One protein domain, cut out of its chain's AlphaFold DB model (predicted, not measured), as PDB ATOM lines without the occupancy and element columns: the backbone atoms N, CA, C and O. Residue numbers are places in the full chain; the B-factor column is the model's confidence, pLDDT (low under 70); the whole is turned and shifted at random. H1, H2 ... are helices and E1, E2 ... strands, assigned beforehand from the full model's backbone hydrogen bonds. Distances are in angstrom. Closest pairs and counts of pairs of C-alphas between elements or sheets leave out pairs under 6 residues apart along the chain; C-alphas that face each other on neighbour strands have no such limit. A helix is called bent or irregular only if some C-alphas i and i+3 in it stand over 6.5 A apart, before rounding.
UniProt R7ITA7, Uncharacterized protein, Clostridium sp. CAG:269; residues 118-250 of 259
ATOM      1  N   ASN A 118      15.592   6.747  16.445       94.31
ATOM      2  CA  ASN A 118      15.142   7.411  17.671       94.31
ATOM      3  C   ASN A 118      13.845   6.788  18.202       94.31
ATOM      4  O   ASN A 118      13.729   6.606  19.407       94.31
ATOM      5  N   ASP A 119      12.939   6.377  17.316       96.44
ATOM      6  CA  ASP A 119      11.718   5.652  17.686       96.44
ATOM      7  C   ASP A 119      12.056   4.317  18.357       96.44
ATOM      8  O   ASP A 119      11.505   3.994  19.401       96.44
ATOM      9  N   LEU A 120      13.051   3.588  17.846       96.12
ATOM     10  CA  LEU A 120      13.534   2.358  18.483       96.12
ATOM     11  C   LEU A 120      14.085   2.588  19.898       96.12
ATOM     12  O   LEU A 120      13.920   1.727  20.758       96.12
ATOM     13  N   LYS A 121      14.711   3.741  20.170       96.25
ATOM     14  CA  LYS A 121      15.141   4.089  21.535       96.25
ATOM     15  C   LYS A 121      13.949   4.358  22.449       96.25
ATOM     16  O   LYS A 121      13.988   3.937  23.598       96.25
ATOM     17  N   ILE A 122      12.919   5.035  21.939       97.50
ATOM     18  CA  ILE A 122      11.673   5.289  22.675       97.50
ATOM     19  C   ILE A 122      10.988   3.958  22.996       97.50
ATOM     20  O   ILE A 122      10.641   3.726  24.149       97.50
ATOM     21  N   ILE A 123      10.882   3.055  22.015       97.44
ATOM     22  CA  ILE A 123      10.349   1.702  22.214       97.44
ATOM     23  C   ILE A 123      11.150   0.972  23.290       97.44
ATOM     24  O   ILE A 123      10.553   0.470  24.228       97.44
ATOM     25  N   ASN A 124      12.483   0.973  23.220       97.25
ATOM     26  CA  ASN A 124      13.313   0.300  24.224       97.25
ATOM     27  C   ASN A 124      13.127   0.863  25.643       97.25
ATOM     28  O   ASN A 124      13.203   0.123  26.614       97.25
ATOM     29  N   GLN A 125      12.900   2.174  25.771       96.81
ATOM     30  CA  GLN A 125      12.651   2.817  27.064       96.81
ATOM     31  C   GLN A 125      11.248   2.532  27.606       96.81
ATOM     32  O   GLN A 125      11.077   2.437  28.817       96.81
ATOM     33  N   ALA A 126      10.249   2.433  26.728       95.50
ATOM     34  CA  ALA A 126       8.860   2.206  27.113       95.50
ATOM     35  C   ALA A 126       8.542   0.717  27.331       95.50
ATOM     36  O   ALA A 126       7.787   0.377  28.237       95.50
ATOM     37  N   ASN A 127       9.101  -0.159  26.494       94.94
ATOM     38  CA  ASN A 127       8.843  -1.593  26.466       94.94
ATOM     39  C   ASN A 127      10.074  -2.341  25.904       94.94
ATOM     40  O   ASN A 127      10.221  -2.548  24.696       94.94
ATOM     41  N   GLU A 128      10.974  -2.760  26.799       95.50
ATOM     42  CA  GLU A 128      12.200  -3.491  26.443       95.50
ATOM     43  C   GLU A 128      11.898  -4.837  25.762       95.50
ATOM     44  O   GLU A 128      12.586  -5.214  24.810       95.50
ATOM     45  N   LYS A 129      10.827  -5.535  26.180       94.81
ATOM     46  CA  LYS A 129      10.401  -6.805  25.564       94.81
ATOM     47  C   LYS A 129      10.023  -6.594  24.097       94.81
ATOM     48  O   LYS A 129      10.493  -7.335  23.237       94.81
ATOM     49  N   LEU A 130       9.249  -5.550  23.791       95.56
ATOM     50  CA  LEU A 130       8.900  -5.191  22.416       95.56
ATOM     51  C   LEU A 130      10.148  -4.874  21.581       95.56
ATOM     52  O   LEU A 130      10.279  -5.355  20.455       95.56
ATOM     53  N   TYR A 131      11.081  -4.089  22.129       96.31
ATOM     54  CA  TYR A 131      12.338  -3.806  21.436       96.31
ATOM     55  C   TYR A 131      13.115  -5.090  21.133       96.31
ATOM     56  O   TYR A 131      13.586  -5.256  20.006       96.31
ATOM     57  N   ALA A 132      13.225  -6.002  22.104       94.50
ATOM     58  CA  ALA A 132      13.910  -7.276  21.930       94.50
ATOM     59  C   ALA A 132      13.273  -8.109  20.809       94.50
ATOM     60  O   ALA A 132      14.000  -8.543  19.919       94.50
ATOM     61  N   LEU A 133      11.939  -8.239  20.783       94.00
ATOM     62  CA  LEU A 133      11.211  -8.957  19.726       94.00
ATOM     63  C   LEU A 133      11.507  -8.387  18.331       94.00
ATOM     64  O   LEU A 133      11.785  -9.142  17.401       94.00
ATOM     65  N   ILE A 134      11.500  -7.057  18.185       94.62
ATOM     66  CA  ILE A 134      11.824  -6.392  16.912       94.62
ATOM     67  C   ILE A 134      13.300  -6.613  16.543       94.62
ATOM     68  O   ILE A 134      13.618  -6.873  15.382       94.62
ATOM     69  N   ALA A 135      14.208  -6.503  17.516       93.38
ATOM     70  CA  ALA A 135      15.648  -6.603  17.297       93.38
ATOM     71  C   ALA A 135      16.111  -8.020  16.929       93.38
ATOM     72  O   ALA A 135      17.059  -8.163  16.155       93.38
ATOM     73  N   THR A 136      15.446  -9.051  17.452       90.62
ATOM     74  CA  THR A 136      15.733 -10.464  17.161       90.62
ATOM     75  C   THR A 136      14.816 -11.057  16.091       90.62
ATOM     76  O   THR A 136      14.911 -12.244  15.801       90.62
ATOM     77  N   GLN A 137      13.953 -10.246  15.463       89.06
ATOM     78  CA  GLN A 137      13.011 -10.672  14.414       89.06
ATOM     79  C   GLN A 137      11.997 -11.737  14.877       89.06
ATOM     80  O   GLN A 137      11.437 -12.476  14.067       89.06
ATOM     81  N   MET A 138      11.709 -11.796  16.178       87.69
ATOM     82  CA  MET A 138      10.736 -12.720  16.773       87.69
ATOM     83  C   MET A 138       9.319 -12.128  16.739       87.69
ATOM     84  O   MET A 138       8.592 -12.166  17.722       87.69
ATOM     85  N   CYS A 139       8.928 -11.529  15.608       84.06
ATOM     86  CA  CYS A 139       7.624 -10.870  15.459       84.06
ATOM     87  C   CYS A 139       6.555 -11.739  14.774       84.06
ATOM     88  O   CYS A 139       5.385 -11.354  14.713       84.06
ATOM     89  N   ARG A 140       6.945 -12.888  14.211       77.12
ATOM     90  CA  ARG A 140       6.051 -13.742  13.420       77.12
ATOM     91  C   ARG A 140       4.959 -14.350  14.298       77.12
ATOM     92  O   ARG A 140       5.256 -14.935  15.330       77.12
ATOM     93  N   GLY A 141       3.709 -14.227  13.856       78.56
ATOM     94  CA  GLY A 141       2.535 -14.711  14.591       78.56
ATOM     95  C   GLY A 141       1.981 -13.735  15.634       78.56
ATOM     96  O   GLY A 141       0.895 -13.978  16.140       78.56
ATOM     97  N   TYR A 142       2.666 -12.618  15.896       87.25
ATOM     98  CA  TYR A 142       2.259 -11.607  16.883       87.25
ATOM     99  C   TYR A 142       2.019 -10.236  16.233       87.25
ATOM    100  O   TYR A 142       2.194  -9.197  16.868       87.25
ATOM    101  N   CYS A 143       1.662 -10.203  14.941       91.56
ATOM    102  CA  CYS A 143       1.573  -8.963  14.163       91.56
ATOM    103  C   CYS A 143       0.571  -7.958  14.751       91.56
ATOM    104  O   CYS A 143       0.876  -6.769  14.807       91.56
ATOM    105  N   TYR A 144      -0.565  -8.434  15.259       92.25
ATOM    106  CA  TYR A 144      -1.576  -7.614  15.927       92.25
ATOM    107  C   TYR A 144      -1.024  -6.931  17.184       92.25
ATOM    108  O   TYR A 144      -0.977  -5.701  17.246       92.25
ATOM    109  N   ALA A 145      -0.555  -7.725  18.154       93.00
ATOM    110  CA  ALA A 145      -0.059  -7.234  19.437       93.00
ATOM    111  C   ALA A 145       1.170  -6.331  19.261       93.00
ATOM    112  O   ALA A 145       1.223  -5.229  19.801       93.00
ATOM    113  N   ILE A 146       2.138  -6.739  18.434       95.06
ATOM    114  CA  ILE A 146       3.362  -5.961  18.202       95.06
ATOM    115  C   ILE A 146       3.047  -4.614  17.553       95.06
ATOM    116  O   ILE A 146       3.567  -3.593  17.998       95.06
ATOM    117  N   CYS A 147       2.202  -4.573  16.520       96.75
ATOM    118  CA  CYS A 147       1.857  -3.311  15.864       96.75
ATOM    119  C   CYS A 147       1.059  -2.386  16.798       96.75
ATOM    120  O   CYS A 147       1.312  -1.178  16.808       96.75
ATOM    121  N   PHE A 148       0.159  -2.944  17.616       96.00
ATOM    122  CA  PHE A 148      -0.570  -2.202  18.646       96.00
ATOM    123  C   PHE A 148       0.390  -1.572  19.666       96.00
ATOM    124  O   PHE A 148       0.365  -0.358  19.883       96.00
ATOM    125  N   GLU A 149       1.306  -2.371  20.216       96.25
ATOM    126  CA  GLU A 149       2.285  -1.924  21.207       96.25
ATOM    127  C   GLU A 149       3.288  -0.913  20.631       96.25
ATOM    128  O   GLU A 149       3.632   0.061  21.301       96.25
ATOM    129  N   ILE A 150       3.710  -1.058  19.367       97.25
ATOM    130  CA  ILE A 150       4.528  -0.041  18.680       97.25
ATOM    131  C   ILE A 150       3.770   1.287  18.613       97.25
ATOM    132  O   ILE A 150       4.327   2.335  18.951       97.25
ATOM    133  N   CYS A 151       2.504   1.257  18.191       97.06
ATOM    134  CA  CYS A 151       1.681   2.454  18.064       97.06
ATOM    135  C   CYS A 151       1.490   3.152  19.424       97.06
ATOM    136  O   CYS A 151       1.674   4.369  19.528       97.06
ATOM    137  N   LYS A 152       1.240   2.382  20.492       96.06
ATOM    138  CA  LYS A 152       1.126   2.877  21.875       96.06
ATOM    139  C   LYS A 152       2.443   3.444  22.411       96.06
ATOM    140  O   LYS A 152       2.442   4.534  22.986       96.06
ATOM    141  N   ALA A 153       3.562   2.749  22.205       96.75
ATOM    142  CA  ALA A 153       4.878   3.179  22.675       96.75
ATOM    143  C   ALA A 153       5.337   4.477  21.993       96.75
ATOM    144  O   ALA A 153       5.898   5.362  22.642       96.75
ATOM    145  N   LEU A 154       5.081   4.610  20.688       97.06
ATOM    146  CA  LEU A 154       5.500   5.773  19.906       97.06
ATOM    147  C   LEU A 154       4.520   6.945  19.963       97.06
ATOM    148  O   LEU A 154       4.922   8.066  19.643       97.06
ATOM    149  N   LYS A 155       3.265   6.703  20.363       96.56
ATOM    150  CA  LYS A 155       2.184   7.701  20.411       96.56
ATOM    151  C   LYS A 155       1.950   8.407  19.072       96.56
ATOM    152  O   LYS A 155       1.701   9.610  19.023       96.56
ATOM    153  N   LYS A 156       2.128   7.672  17.973       96.31
ATOM    154  CA  LYS A 156       1.984   8.168  16.600       96.31
ATOM    155  C   LYS A 156       1.851   7.017  15.611       96.31
ATOM    156  O   LYS A 156       2.299   5.900  15.880       96.31
ATOM    157  N   GLY A 157       1.375   7.352  14.417       96.94
ATOM    158  CA  GLY A 157       1.127   6.396  13.344       96.94
ATOM    159  C   GLY A 157      -0.233   5.726  13.496       96.94
ATOM    160  O   GLY A 157      -1.091   6.180  14.258       96.94
ATOM    161  N   CYS A 158      -0.422   4.655  12.743       97.94
ATOM    162  CA  CYS A 158      -1.607   3.820  12.786       97.94
ATOM    163  C   CYS A 158      -1.227   2.346  12.643       97.94
ATOM    164  O   CYS A 158      -0.130   2.007  12.196       97.94
ATOM    165  N   ILE A 159      -2.144   1.469  13.034       97.69
ATOM    166  CA  ILE A 159      -2.100   0.054  12.674       97.69
ATOM    167  C   ILE A 159      -3.058  -0.174  11.510       97.69
ATOM    168  O   ILE A 159      -4.181   0.322  11.534       97.69
ATOM    169  N   GLU A 160      -2.615  -0.880  10.480       98.12
ATOM    170  CA  GLU A 160      -3.422  -1.181   9.301       98.12
ATOM    171  C   GLU A 160      -3.648  -2.679   9.195       98.12
ATOM    172  O   GLU A 160      -2.695  -3.459   9.215       98.12
ATOM    173  N   PHE A 161      -4.917  -3.053   9.087       97.00
ATOM    174  CA  PHE A 161      -5.375  -4.422   8.930       97.00
ATOM    175  C   PHE A 161      -5.600  -4.699   7.452       97.00
ATOM    176  O   PHE A 161      -6.293  -3.945   6.757       97.00
ATOM    177  N   LEU A 162      -5.030  -5.796   6.973       96.69
ATOM    178  CA  LEU A 162      -5.157  -6.213   5.587       96.69
ATOM    179  C   LEU A 162      -5.091  -7.729   5.457       96.69
ATOM    180  O   LEU A 162      -4.343  -8.408   6.155       96.69
ATOM    181  N   ALA A 163      -5.824  -8.248   4.484       95.56
ATOM    182  CA  ALA A 163      -5.656  -9.614   4.026       95.56
ATOM    183  C   ALA A 163      -4.460  -9.670   3.067       95.56
ATOM    184  O   ALA A 163      -4.441  -8.950   2.063       95.56
ATOM    185  N   ILE A 164      -3.477 -10.517   3.355       94.31
ATOM    186  CA  ILE A 164      -2.339 -10.808   2.476       94.31
ATOM    187  C   ILE A 164      -2.529 -12.178   1.838       94.31
ATOM    188  O   ILE A 164      -3.079 -13.081   2.464       94.31
ATOM    189  N   LYS A 165      -2.090 -12.353   0.593       93.00
ATOM    190  CA  LYS A 165      -2.162 -13.665  -0.051       93.00
ATOM    191  C   LYS A 165      -1.230 -14.658   0.658       93.00
ATOM    192  O   LYS A 165      -0.071 -14.314   0.904       93.00
ATOM    193  N   LYS A 166      -1.726 -15.862   0.970       90.12
ATOM    194  CA  LYS A 166      -0.931 -16.938   1.588       90.12
ATOM    195  C   LYS A 166       0.174 -17.436   0.649       90.12
ATOM    196  O   LYS A 166       0.041 -17.376  -0.576       90.12
ATOM    197  N   PHE A 167       1.259 -17.951   1.222       86.56
ATOM    198  CA  PHE A 167       2.364 -18.552   0.482       86.56
ATOM    199  C   PHE A 167       2.139 -20.064   0.307       86.56
ATOM    200  O   PHE A 167       2.371 -20.861   1.215       86.56
ATOM    201  N   SER A 168       1.730 -20.491  -0.887       69.62
ATOM    202  CA  SER A 168       1.547 -21.919  -1.191       69.62
ATOM    203  C   SER A 168       2.896 -22.614  -1.431       69.62
ATOM    204  O   SER A 168       3.698 -22.049  -2.186       69.62
ATOM    205  N   PRO A 169       3.180 -23.816  -0.875       58.38
ATOM    206  CA  PRO A 169       2.310 -24.731  -0.117       58.38
ATOM    207  C   PRO A 169       2.764 -24.895   1.352       58.38
ATOM    208  O   PRO A 169       2.928 -26.009   1.837       58.38
ATOM    209  N   HIS A 170       3.176 -23.820   2.029       58.88
ATOM    210  CA  HIS A 170       3.775 -23.936   3.372       58.88
ATOM    211  C   HIS A 170       3.009 -23.201   4.468       58.88
ATOM    212  O   HIS A 170       3.371 -23.339   5.633       58.88
ATOM    213  N   ASP A 171       1.926 -22.504   4.130       59.44
ATOM    214  CA  ASP A 171       0.990 -21.945   5.113       59.44
ATOM    215  C   ASP A 171      -0.122 -22.968   5.481       59.44
ATOM    216  O   ASP A 171      -1.230 -22.587   5.854       59.44
ATOM    217  N   ASP A 172       0.195 -24.269   5.383       51.72
ATOM    218  CA  ASP A 172      -0.709 -25.436   5.427       51.72
ATOM    219  C   ASP A 172      -0.997 -25.980   6.846       51.72
ATOM    220  O   ASP A 172      -1.545 -27.077   6.972       51.72
ATOM    221  N   GLU A 173      -0.629 -25.290   7.938       52.22
ATOM    222  CA  GLU A 173      -0.826 -25.876   9.285       52.22
ATOM    223  C   GLU A 173      -2.300 -26.065   9.682       52.22
ATOM    224  O   GLU A 173      -2.567 -26.797  10.624       52.22
ATOM    225  N   GLU A 174      -3.241 -25.538   8.900       54.09
ATOM    226  CA  GLU A 174      -4.633 -25.981   8.798       54.09
ATOM    227  C   GLU A 174      -5.180 -25.341   7.510       54.09
ATOM    228  O   GLU A 174      -5.511 -24.156   7.506       54.09
ATOM    229  N   ASP A 175      -5.184 -26.066   6.382       62.19
ATOM    230  CA  ASP A 175      -5.766 -25.560   5.128       62.19
ATOM    231  C   ASP A 175      -7.278 -25.356   5.311       62.19
ATOM    232  O   ASP A 175      -8.100 -26.245   5.088       62.19
ATOM    233  N   ASP A 176      -7.641 -24.163   5.771       71.38
ATOM    234  CA  ASP A 176      -9.011 -23.685   5.920       71.38
ATOM    235  C   ASP A 176      -9.660 -23.329   4.569       71.38
ATOM    236  O   ASP A 176     -10.774 -22.797   4.528       71.38
ATOM    237  N   GLY A 177      -8.973 -23.627   3.457       79.50
ATOM    238  CA  GLY A 177      -9.407 -23.366   2.091       79.50
ATOM    239  C   GLY A 177      -9.401 -21.887   1.712       79.50
ATOM    240  O   GLY A 177      -9.972 -21.545   0.677       79.50
ATOM    241  N   LYS A 178      -8.817 -21.008   2.543       84.69
ATOM    242  CA  LYS A 178      -8.759 -19.556   2.315       84.69
ATOM    243  C   LYS A 178      -7.499 -19.140   1.571       84.69
ATOM    244  O   LYS A 178      -6.391 -19.480   1.991       84.69
ATOM    245  N   ASP A 179      -7.664 -18.299   0.551       88.75
ATOM    246  CA  ASP A 179      -6.564 -17.762  -0.264       88.75
ATOM    247  C   ASP A 179      -5.738 -16.678   0.458       88.75
ATOM    248  O   ASP A 179      -4.577 -16.419   0.109       88.75
ATOM    249  N   PHE A 180      -6.332 -16.007   1.448       92.25
ATOM    250  CA  PHE A 180      -5.707 -14.904   2.173       92.25
ATOM    251  C   PHE A 180      -5.575 -15.196   3.665       92.25
ATOM    252  O   PHE A 180      -6.339 -15.972   4.226       92.25
ATOM    253  N   THR A 181      -4.633 -14.521   4.319       91.62
ATOM    254  CA  THR A 181      -4.484 -14.489   5.775       91.62
ATOM    255  C   THR A 181      -4.416 -13.055   6.279       91.62
ATOM    256  O   THR A 181      -3.872 -12.174   5.611       91.62
ATOM    257  N   MET A 182      -5.012 -12.793   7.438       93.19
ATOM    258  CA  MET A 182      -5.061 -11.458   8.018       93.19
ATOM    259  C   MET A 182      -3.703 -11.093   8.613       93.19
ATOM    260  O   MET A 182      -3.103 -11.855   9.372       93.19
ATOM    261  N   HIS A 183      -3.240  -9.892   8.289       94.69
ATOM    262  CA  HIS A 183      -1.980  -9.337   8.752       94.69
ATOM    263  C   HIS A 183      -2.164  -7.900   9.221       94.69
ATOM    264  O   HIS A 183      -3.039  -7.174   8.739       94.69
ATOM    265  N   VAL A 184      -1.301  -7.478  10.144       95.56
ATOM    266  CA  VAL A 184      -1.307  -6.117  10.680       95.56
ATOM    267  C   VAL A 184       0.052  -5.470  10.486       95.56
ATOM    268  O   VAL A 184       1.090  -6.018  10.872       95.56
ATOM    269  N   LEU A 185       0.034  -4.266   9.921       97.62
ATOM    270  CA  LEU A 185       1.209  -3.432   9.703       97.62
ATOM    271  C   LEU A 185       1.176  -2.218  10.624       97.62
ATOM    272  O   LEU A 185       0.130  -1.600  10.807       97.62
ATOM    273  N   TYR A 186       2.335  -1.818  11.141       98.19
ATOM    274  CA  TYR A 186       2.487  -0.489  11.726       98.19
ATOM    275  C   TYR A 186       2.831   0.499  10.614       98.19
ATOM    276  O   TYR A 186       3.848   0.334   9.935       98.19
ATOM    277  N   VAL A 187       2.010   1.528  10.431       98.06
ATOM    278  CA  VAL A 187       2.130   2.493   9.338       98.06
ATOM    279  C   VAL A 187       2.377   3.889   9.889       98.06
ATOM    280  O   VAL A 187       1.684   4.382  10.777       98.06
ATOM    281  N   ASN A 188       3.396   4.552   9.354       97.75
ATOM    282  CA  ASN A 188       3.743   5.917   9.714       97.75
ATOM    283  C   ASN A 188       4.516   6.591   8.570       97.75
ATOM    284  O   ASN A 188       5.365   5.970   7.931       97.75
ATOM    285  N   ASN A 189       4.240   7.872   8.307       94.81
ATOM    286  CA  ASN A 189       4.902   8.667   7.261       94.81
ATOM    287  C   ASN A 189       4.896   8.025   5.852       94.81
ATOM    288  O   ASN A 189       5.883   8.135   5.122       94.81
ATOM    289  N   GLY A 190       3.816   7.329   5.475       95.38
ATOM    290  CA  GLY A 190       3.701   6.625   4.184       95.38
ATOM    291  C   GLY A 190       4.569   5.363   4.071       95.38
ATOM    292  O   GLY A 190       4.844   4.883   2.973       95.38
ATOM    293  N   TRP A 191       5.069   4.850   5.195       97.69
ATOM    294  CA  TRP A 191       5.863   3.628   5.264       97.69
ATOM    295  C   TRP A 191       5.232   2.650   6.246       97.69
ATOM    296  O   TRP A 191       4.704   3.057   7.277       97.69
ATOM    297  N   ALA A 192       5.355   1.364   5.949       97.56
ATOM    298  CA  ALA A 192       4.984   0.273   6.832       97.56
ATOM    299  C   ALA A 192       6.221  -0.368   7.450       97.56
ATOM    300  O   ALA A 192       7.227  -0.569   6.763       97.56
ATOM    301  N   PHE A 193       6.122  -0.737   8.721       97.31
ATOM    302  CA  PHE A 193       6.925  -1.788   9.325       97.31
ATOM    303  C   PHE A 193       6.150  -3.104   9.238       97.31
ATOM    304  O   PHE A 193       5.046  -3.222   9.767       97.31
ATOM    305  N   ASP A 194       6.744  -4.073   8.550       95.75
ATOM    306  CA  ASP A 194       6.210  -5.417   8.398       95.75
ATOM    307  C   ASP A 194       6.826  -6.356   9.436       95.75
ATOM    308  O   ASP A 194       8.044  -6.539   9.474       95.75
ATOM    309  N   THR A 195       5.978  -6.973  10.253       92.88
ATOM    310  CA  THR A 195       6.375  -7.926  11.297       92.88
ATOM    311  C   THR A 195       6.785  -9.289  10.732       92.88
ATOM    312  O   THR A 195       7.572  -9.981  11.373       92.88
ATOM    313  N   TYR A 196       6.354  -9.661   9.519       91.62
ATOM    314  CA  TYR A 196       6.742 -10.932   8.895       91.62
ATOM    315  C   TYR A 196       8.213 -10.938   8.446       91.62
ATOM    316  O   TYR A 196       8.968 -11.867   8.753       91.62
ATOM    317  N   SER A 197       8.628  -9.889   7.726       92.56
ATOM    318  CA  SER A 197      10.004  -9.698   7.247       92.56
ATOM    319  C   SER A 197      10.865  -8.820   8.162       92.56
ATOM    320  O   SER A 197      12.035  -8.584   7.853       92.56
ATOM    321  N   SER A 198      10.298  -8.291   9.252       93.31
ATOM    322  CA  SER A 198      10.935  -7.346  10.185       93.31
ATOM    323  C   SER A 198      11.626  -6.172   9.476       93.31
ATOM    324  O   SER A 198      12.697  -5.700   9.876       93.31
ATOM    325  N   ARG A 199      11.028  -5.702   8.378       93.81
ATOM    326  CA  ARG A 199      11.592  -4.691   7.479       93.81
ATOM    327  C   ARG A 199      10.566  -3.612   7.171       93.81
ATOM    328  O   ARG A 199       9.367  -3.789   7.333       93.81
ATOM    329  N   GLN A 200      11.073  -2.467   6.726       94.75
ATOM    330  CA  GLN A 200      10.257  -1.321   6.366       94.75
ATOM    331  C   GLN A 200      10.177  -1.097   4.851       94.75
ATOM    332  O   GLN A 200      11.182  -1.224   4.135       94.75
ATOM    333  N   TYR A 201       8.993  -0.711   4.381       96.00
ATOM    334  CA  TYR A 201       8.661  -0.493   2.970       96.00
ATOM    335  C   TYR A 201       7.789   0.758   2.811       96.00
ATOM    336  O   TYR A 201       7.032   1.066   3.728       96.00
ATOM    337  N   PRO A 202       7.837   1.467   1.666       96.62
ATOM    338  CA  PRO A 202       6.724   2.325   1.267       96.62
ATOM    339  C   PRO A 202       5.436   1.501   1.258       96.62
ATOM    340  O   PRO A 202       5.462   0.357   0.790       96.62
ATOM    341  N   ILE A 203       4.353   2.052   1.800       96.75
ATOM    342  CA  ILE A 203       3.128   1.288   2.061       96.75
ATOM    343  C   ILE A 203       2.542   0.688   0.777       96.75
ATOM    344  O   ILE A 203       2.273  -0.510   0.724       96.75
ATOM    345  N   GLU A 204       2.494   1.466  -0.303       96.81
ATOM    346  CA  GLU A 204       1.908   1.064  -1.586       96.81
ATOM    347  C   GLU A 204       2.677  -0.108  -2.202       96.81
ATOM    348  O   GLU A 204       2.104  -1.048  -2.749       96.81
ATOM    349  N   LYS A 205       4.006  -0.086  -2.056       96.94
ATOM    350  CA  LYS A 205       4.863  -1.174  -2.520       96.94
ATOM    351  C   LYS A 205       4.616  -2.454  -1.729       96.94
ATOM    352  O   LYS A 205       4.700  -3.541  -2.289       96.94
ATOM    353  N   LEU A 206       4.381  -2.341  -0.423       96.81
ATOM    354  CA  LEU A 206       4.125  -3.510   0.407       96.81
ATOM    355  C   LEU A 206       2.757  -4.124   0.098       96.81
ATOM    356  O   LEU A 206       2.658  -5.346   0.005       96.81
ATOM    357  N   HIS A 207       1.743  -3.293  -0.150       97.62
ATOM    358  CA  HIS A 207       0.435  -3.746  -0.631       97.62
ATOM    359  C   HIS A 207       0.539  -4.496  -1.957       97.62
ATOM    360  O   HIS A 207      -0.057  -5.562  -2.093       97.62
ATOM    361  N   GLU A 208       1.331  -3.987  -2.903       97.31
ATOM    362  CA  GLU A 208       1.579  -4.660  -4.183       97.31
ATOM    363  C   GLU A 208       2.267  -6.019  -3.986       97.31
ATOM    364  O   GLU A 208       1.834  -7.014  -4.565       97.31
ATOM    365  N   ILE A 209       3.303  -6.078  -3.136       96.38
ATOM    366  CA  ILE A 209       4.006  -7.332  -2.821       96.38
ATOM    367  C   ILE A 209       3.033  -8.364  -2.253       96.38
ATOM    368  O   ILE A 209       3.068  -9.511  -2.683       96.38
ATOM    369  N   TYR A 210       2.172  -7.976  -1.313       95.56
ATOM    370  CA  TYR A 210       1.238  -8.897  -0.664       95.56
ATOM    371  C   TYR A 210      -0.049  -9.170  -1.442       95.56
ATOM    372  O   TYR A 210      -0.831 -10.024  -1.020       95.56
ATOM    373  N   LYS A 211      -0.288  -8.440  -2.538       95.31
ATOM    374  CA  LYS A 211      -1.595  -8.376  -3.210       95.31
ATOM    375  C   LYS A 211      -2.719  -8.085  -2.213       95.31
ATOM    376  O   LYS A 211      -3.746  -8.757  -2.193       95.31
ATOM    377  N   ALA A 212      -2.463  -7.105  -1.352       96.00
ATOM    378  CA  ALA A 212      -3.251  -6.848  -0.162       96.00
ATOM    379  C   ALA A 212      -4.694  -6.424  -0.475       96.00
ATOM    380  O   ALA A 212      -4.928  -5.600  -1.361       96.00
ATOM    381  N   LYS A 213      -5.645  -6.911   0.328       97.00
ATOM    382  CA  LYS A 213      -6.982  -6.315   0.458       97.00
ATOM    383  C   LYS A 213      -7.034  -5.563   1.781       97.00
ATOM    384  O   LYS A 213      -6.873  -6.169   2.836       97.00
ATOM    385  N   ILE A 214      -7.221  -4.250   1.731       97.12
ATOM    386  CA  ILE A 214      -7.199  -3.402   2.927       97.12
ATOM    387  C   ILE A 214      -8.563  -3.485   3.618       97.12
ATOM    388  O   ILE A 214      -9.589  -3.287   2.965       97.12
ATOM    389  N   TYR A 215      -8.568  -3.761   4.922       96.12
ATOM    390  CA  TYR A 215      -9.770  -3.675   5.749       96.12
ATOM    391  C   TYR A 215      -9.936  -2.256   6.298       96.12
ATOM    392  O   TYR A 215     -10.814  -1.511   5.860       96.12
ATOM    393  N   LYS A 216      -9.092  -1.884   7.265       96.50
ATOM    394  CA  LYS A 216      -9.212  -0.635   8.019       96.50
ATOM    395  C   LYS A 216      -7.889  -0.281   8.688       96.50
ATOM    396  O   LYS A 216      -7.109  -1.163   9.051       96.50
ATOM    397  N   SER A 217      -7.674   1.013   8.884       97.38
ATOM    398  CA  SER A 217      -6.530   1.542   9.625       97.38
ATOM    399  C   SER A 217      -7.027   2.267  10.870       97.38
ATOM    400  O   SER A 217      -8.020   2.987  10.805       97.38
ATOM    401  N   PHE A 218      -6.329   2.081  11.986       97.62
ATOM    402  CA  PHE A 218      -6.661   2.666  13.281       97.62
ATOM    403  C   PHE A 218      -5.498   3.522  13.757       97.62
ATOM    404  O   PHE A 218      -4.384   3.031  13.965       97.62
ATOM    405  N   SER A 219      -5.739   4.819  13.887       97.62
ATOM    406  CA  SER A 219      -4.757   5.781  14.379       97.62
ATOM    407  C   SER A 219      -4.445   5.580  15.860       97.62
ATOM    408  O   SER A 219      -5.220   4.975  16.603       97.62
ATOM    409  N   PHE A 220      -3.309   6.124  16.308       96.94
ATOM    410  CA  PHE A 220      -2.985   6.172  17.734       96.94
ATOM    411  C   PHE A 220      -4.136   6.756  18.567       96.94
ATOM    412  O   PHE A 220      -4.469   6.182  19.597       96.94
ATOM    413  N   ASP A 221      -4.771   7.837  18.106       96.31
ATOM    414  CA  ASP A 221      -5.844   8.515  18.842       96.31
ATOM    415  C   ASP A 221      -7.086   7.622  19.033       96.31
ATOM    416  O   ASP A 221      -7.774   7.722  20.047       96.31
ATOM    417  N   GLU A 222      -7.356   6.706  18.099       94.94
ATOM    418  CA  GLU A 222      -8.475   5.755  18.190       94.94
ATOM    419  C   GLU A 222      -8.209   4.607  19.175       94.94
ATOM    420  O   GLU A 222      -9.148   4.067  19.768       94.94
ATOM    421  N   ILE A 223      -6.939   4.231  19.361       95.06
ATOM    422  CA  ILE A 223      -6.545   3.102  20.219       95.06
ATOM    423  C   ILE A 223      -5.923   3.536  21.555       95.06
ATOM    424  O   ILE A 223      -5.711   2.704  22.437       95.06
ATOM    425  N   SER A 224      -5.613   4.825  21.740       92.88
ATOM    426  CA  SER A 224      -4.786   5.318  22.853       92.88
ATOM    427  C   SER A 224      -5.353   4.960  24.224       92.88
ATOM    428  O   SER A 224      -4.587   4.672  25.146       92.88
ATOM    429  N   ASN A 225      -6.682   4.944  24.339       93.56
ATOM    430  CA  ASN A 225      -7.410   4.743  25.592       93.56
ATOM    431  C   ASN A 225      -7.834   3.290  25.832       93.56
ATOM    432  O   ASN A 225      -8.512   3.036  26.818       93.56
ATOM    433  N   LYS A 226      -7.448   2.367  24.946       93.94
ATOM    434  CA  LYS A 226      -7.824   0.953  25.019       93.94
ATOM    435  C   LYS A 226      -6.620   0.096  25.405       93.94
ATOM    436  O   LYS A 226      -5.469   0.448  25.085       93.94
ATOM    437  N   SER A 227      -6.875  -1.009  26.099       94.44
ATOM    438  CA  SER A 227      -5.963  -2.154  26.146       94.44
ATOM    439  C   SER A 227      -5.997  -2.908  24.810       94.44
ATOM    440  O   SER A 227      -6.878  -2.677  23.975       94.44
ATOM    441  N   TYR A 228      -5.021  -3.788  24.579       92.12
ATOM    442  CA  TYR A 228      -5.009  -4.613  23.371       92.12
ATOM    443  C   TYR A 228      -6.220  -5.559  23.329       92.12
ATOM    444  O   TYR A 228      -6.846  -5.713  22.285       92.12
ATOM    445  N   GLU A 229      -6.591  -6.133  24.473       92.19
ATOM    446  CA  GLU A 229      -7.738  -7.028  24.631       92.19
ATOM    447  C   GLU A 229      -9.060  -6.299  24.379       92.19
ATOM    448  O   GLU A 229      -9.867  -6.781  23.591       92.19
ATOM    449  N   GLU A 230      -9.247  -5.113  24.968       94.38
ATOM    450  CA  GLU A 230     -10.436  -4.280  24.734       94.38
ATOM    451  C   GLU A 230     -10.569  -3.914  23.252       94.38
ATOM    452  O   GLU A 230     -11.648  -4.000  22.667       94.38
ATOM    453  N   PHE A 231      -9.455  -3.531  22.621       94.06
ATOM    454  CA  PHE A 231      -9.434  -3.220  21.197       94.06
ATOM    455  C   PHE A 231      -9.768  -4.449  20.341       94.06
ATOM    456  O   PHE A 231     -10.557  -4.342  19.403       94.06
ATOM    457  N   ARG A 232      -9.200  -5.614  20.669       91.94
ATOM    458  CA  ARG A 232      -9.460  -6.873  19.967       91.94
ATOM    459  C   ARG A 232     -10.931  -7.263  20.045       91.94
ATOM    460  O   ARG A 232     -11.534  -7.481  19.001       91.94
ATOM    461  N   GLU A 233     -11.501  -7.316  21.247       92.56
ATOM    462  CA  GLU A 233     -12.902  -7.704  21.467       92.56
ATOM    463  C   GLU A 233     -13.875  -6.770  20.734       92.56
ATOM    464  O   GLU A 233     -14.888  -7.216  20.196       92.56
ATOM    465  N   GLU A 234     -13.555  -5.475  20.656       93.50
ATOM    466  CA  GLU A 234     -14.370  -4.504  19.926       93.50
ATOM    467  C   GLU A 234     -14.322  -4.710  18.403       93.50
ATOM    468  O   GLU A 234     -15.352  -4.593  17.739       93.50
ATOM    469  N   GLN A 235     -13.142  -4.991  17.834       93.31
ATOM    470  CA  GLN A 235     -12.985  -5.113  16.377       93.31
ATOM    471  C   GLN A 235     -13.303  -6.514  15.839       93.31
ATOM    472  O   GLN A 235     -13.625  -6.651  14.657       93.31
ATOM    473  N   GLU A 236     -13.221  -7.555  16.671       91.94
ATOM    474  CA  GLU A 236     -13.362  -8.954  16.255       91.94
ATOM    475  C   GLU A 236     -14.652  -9.247  15.463       91.94
ATOM    476  O   GLU A 236     -14.542  -9.865  14.401       91.94
ATOM    477  N   PRO A 237     -15.857  -8.780  15.858       93.06
ATOM    478  CA  PRO A 237     -17.083  -9.112  15.130       93.06
ATOM    479  C   PRO A 237     -17.115  -8.555  13.700       93.06
ATOM    480  O   PRO A 237     -17.536  -9.241  12.763       93.06
ATOM    481  N   GLU A 238     -16.674  -7.307  13.517       94.56
ATOM    482  CA  GLU A 238     -16.654  -6.659  12.202       94.56
ATOM    483  C   GLU A 238     -15.545  -7.245  11.321       94.56
ATOM    484  O   GLU A 238     -15.778  -7.547  10.148       94.56
ATOM    485  N   LEU A 239     -14.369  -7.488  11.908       93.44
ATOM    486  CA  LEU A 239     -13.234  -8.095  11.222       93.44
ATOM    487  C   LEU A 239     -13.537  -9.529  10.777       93.44
ATOM    488  O   LEU A 239     -13.199  -9.896   9.652       93.44
ATOM    489  N   ALA A 240     -14.203 -10.330  11.614       92.44
ATOM    490  CA  ALA A 240     -14.597 -11.698  11.281       92.44
ATOM    491  C   ALA A 240     -15.545 -11.721  10.077       92.44
ATOM    492  O   ALA A 240     -15.330 -12.478   9.128       92.44
ATOM    493  N   LYS A 241     -16.553 -10.839  10.071       94.50
ATOM    494  CA  LYS A 241     -17.472 -10.696   8.937       94.50
ATOM    495  C   LYS A 241     -16.725 -10.304   7.661       94.50
ATOM    496  O   LYS A 241     -16.879 -10.964   6.636       94.50
ATOM    497  N   TRP A 242     -15.884  -9.274   7.737       95.75
ATOM    498  CA  TRP A 242     -15.097  -8.824   6.591       95.75
ATOM    499  C   TRP A 242     -14.157  -9.921   6.072       95.75
ATOM    500  O   TRP A 242     -13.999 -10.075   4.862       95.75
ATOM    501  N   SER A 243     -13.566 -10.715   6.970       92.69
ATOM    502  CA  SER A 243     -12.642 -11.799   6.620       92.69
ATOM    503  C   SER A 243     -13.342 -12.926   5.860       92.69
ATOM    504  O   SER A 243     -12.817 -13.394   4.849       92.69
ATOM    505  N   ILE A 244     -14.559 -13.303   6.272       91.75
ATOM    506  CA  ILE A 244     -15.393 -14.274   5.545       91.75
ATOM    507  C   ILE A 244     -15.686 -13.768   4.129       91.75
ATOM    508  O   ILE A 244     -15.455 -14.500   3.165       91.75
ATOM    509  N   ASP A 245     -16.121 -12.511   4.006       94.38
ATOM    510  CA  ASP A 245     -16.481 -11.888   2.726       94.38
ATOM    511  C   ASP A 245     -15.278 -11.752   1.766       94.38
ATOM    512  O   ASP A 245     -15.454 -11.661   0.550       94.38
ATOM    513  N   ASN A 246     -14.049 -11.749   2.295       93.94
ATOM    514  CA  ASN A 246     -12.815 -11.536   1.531       93.94
ATOM    515  C   ASN A 246     -11.944 -12.783   1.363       93.94
ATOM    516  O   ASN A 246     -10.824 -12.664   0.856       93.94
ATOM    517  N   ASP A 247     -12.470 -13.951   1.729       92.38
ATOM    518  CA  ASP A 247     -11.758 -15.227   1.695       92.38
ATOM    519  C   ASP A 247     -10.427 -15.194   2.468       92.38
ATOM    520  O   ASP A 247      -9.366 -15.575   1.978       92.38
ATOM    521  N   CYS A 248     -10.493 -14.665   3.688       91.62
ATOM    522  CA  CYS A 248      -9.346 -14.427   4.546       91.62
ATOM    523  C   CYS A 248      -9.437 -15.257   5.829       91.62
ATOM    524  O   CYS A 248     -10.440 -15.204   6.541       91.62
ATOM    525  N   SER A 249      -8.360 -15.968   6.152       88.31
ATOM    526  CA  SER A 249      -8.156 -16.614   7.441       88.31
ATOM    527  C   SER A 249      -7.789 -15.572   8.497       88.31
ATOM    528  O   SER A 249      -6.969 -14.684   8.243       88.31
ATOM    529  N   MET A 250      -8.362 -15.671   9.693       83.06
ATOM    530  CA  MET A 250      -8.071 -14.770  10.808       83.06
ATOM    531  C   MET A 250      -7.514 -15.584  11.973       83.06
ATOM    532  O   MET A 250      -8.200 -16.449  12.504       83.06
TER     533      MET A 250
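What this domain is: This is residues 118 to 250 of the 259 residues of an uncharacterized protein of Clostridium sp. CAG:269 (UniProt R7ITA7). A strongly twisted sheet of five strands curls round helix H4 on one face, while H3 runs over the other face and the helical hairpin of H1 and H2 packs on H3. The long, kinked helix H6 slants over E1, and residues 166 to 179 make a long loop between E1 and E2. The printed part has 133 residues, with six named helices and five named strands in the order H1 H2 H3 E1 E2 E3 E4 H4 E5 H5 H6; the class is mixed, helices and strands. The sheet's order is E4 E3 E2 E1 E5, all antiparallel; the whole is compact, with a radius of gyration of the C-alphas of 14.6 A and spans of 42 by 29 by 27 A.

How they stand to each other: Begin at the hairpin of E1, residues 158 to 165, and E2, residues 180 to 188, where N 160 and O 185 are 2.9 A apart, within hydrogen-bond range. On the other side of E1 find the edge strand E5, residues 213 to 219, with N 161 and O 216 at 2.9 A. E3, residues 191 to 194, is the antiparallel neighbour of E2, with N 193 and O 186 at 2.8 A, and the edge strand E4, residues 199 to 202, is the antiparallel neighbour of E3, with N 192 and O 201 at 2.8 A. E1 E2 E3 E4 form a meander, each strand the antiparallel neighbour of the one before. H3, residues 143 to 154, is over E2 and only just over E1, at a height over the sheet of 8.4 A, along the strands at 9 degrees to E2 on the local plane. H4, residues 203 to 210, is on the opposite face; its C-alpha 203 is 4.8 A from that of Trp 191. H6, residues 228 to 245, lies over E1 slantwise, at 35 degrees on the local plane; with H3 and H4 it makes three layers, helices on both faces of the sheet. H3 is the hub: H1, residues 118 to 126, touches it about perpendicular at 83 degrees, with C-alphas 123 and 153 closest at 5.7 A. H2, residues 128 to 135, only just touches H3, with 3 pairs of C-alphas within 8 A, the closest those of Leu 130 and Ile 146 at 7.0 A. H5, residues 220 to 223, only grazes the sheet and only just touches H3, with 3 pairs of C-alphas within 8 A, the closest those of Cys 151 and Phe 220 at 6.0 A. Every O i to N i+4 pair is within hydrogen-bond range in H1, H2, H3 and H4, and 12 of 14 are in H6; H5 is too short for such a pair.

Where its parts are: Find C-alpha 118 at (15.142, 7.411, 17.671), where H1 begins. E2 runs 24.1 A from C-alpha 180 at (-5.707, -14.904, 2.173); E1 spans 21.7 A, E5 18.6 A and H3 16.3 A. H6 spans 24.7 A to C-alpha 245 at (-16.481, -11.888, 2.726); it is irregular, with C-alphas 234 and 237 7.2 A apart, and has a kink of 51 degrees near residue 235.

The domain as a whole: The two C-alphas farthest apart, those of Gln 125 and Gly 177, are 42.4 A apart. The printed part has no cut, and the link from E1 to E2 is long, with 14 residues. Look near the last printed residue for residues 248 to 249, paired parallel with residues 180 to 181 of E2. The mean pLDDT of the printed part is 91.8; residues 168 to 175 are under 70.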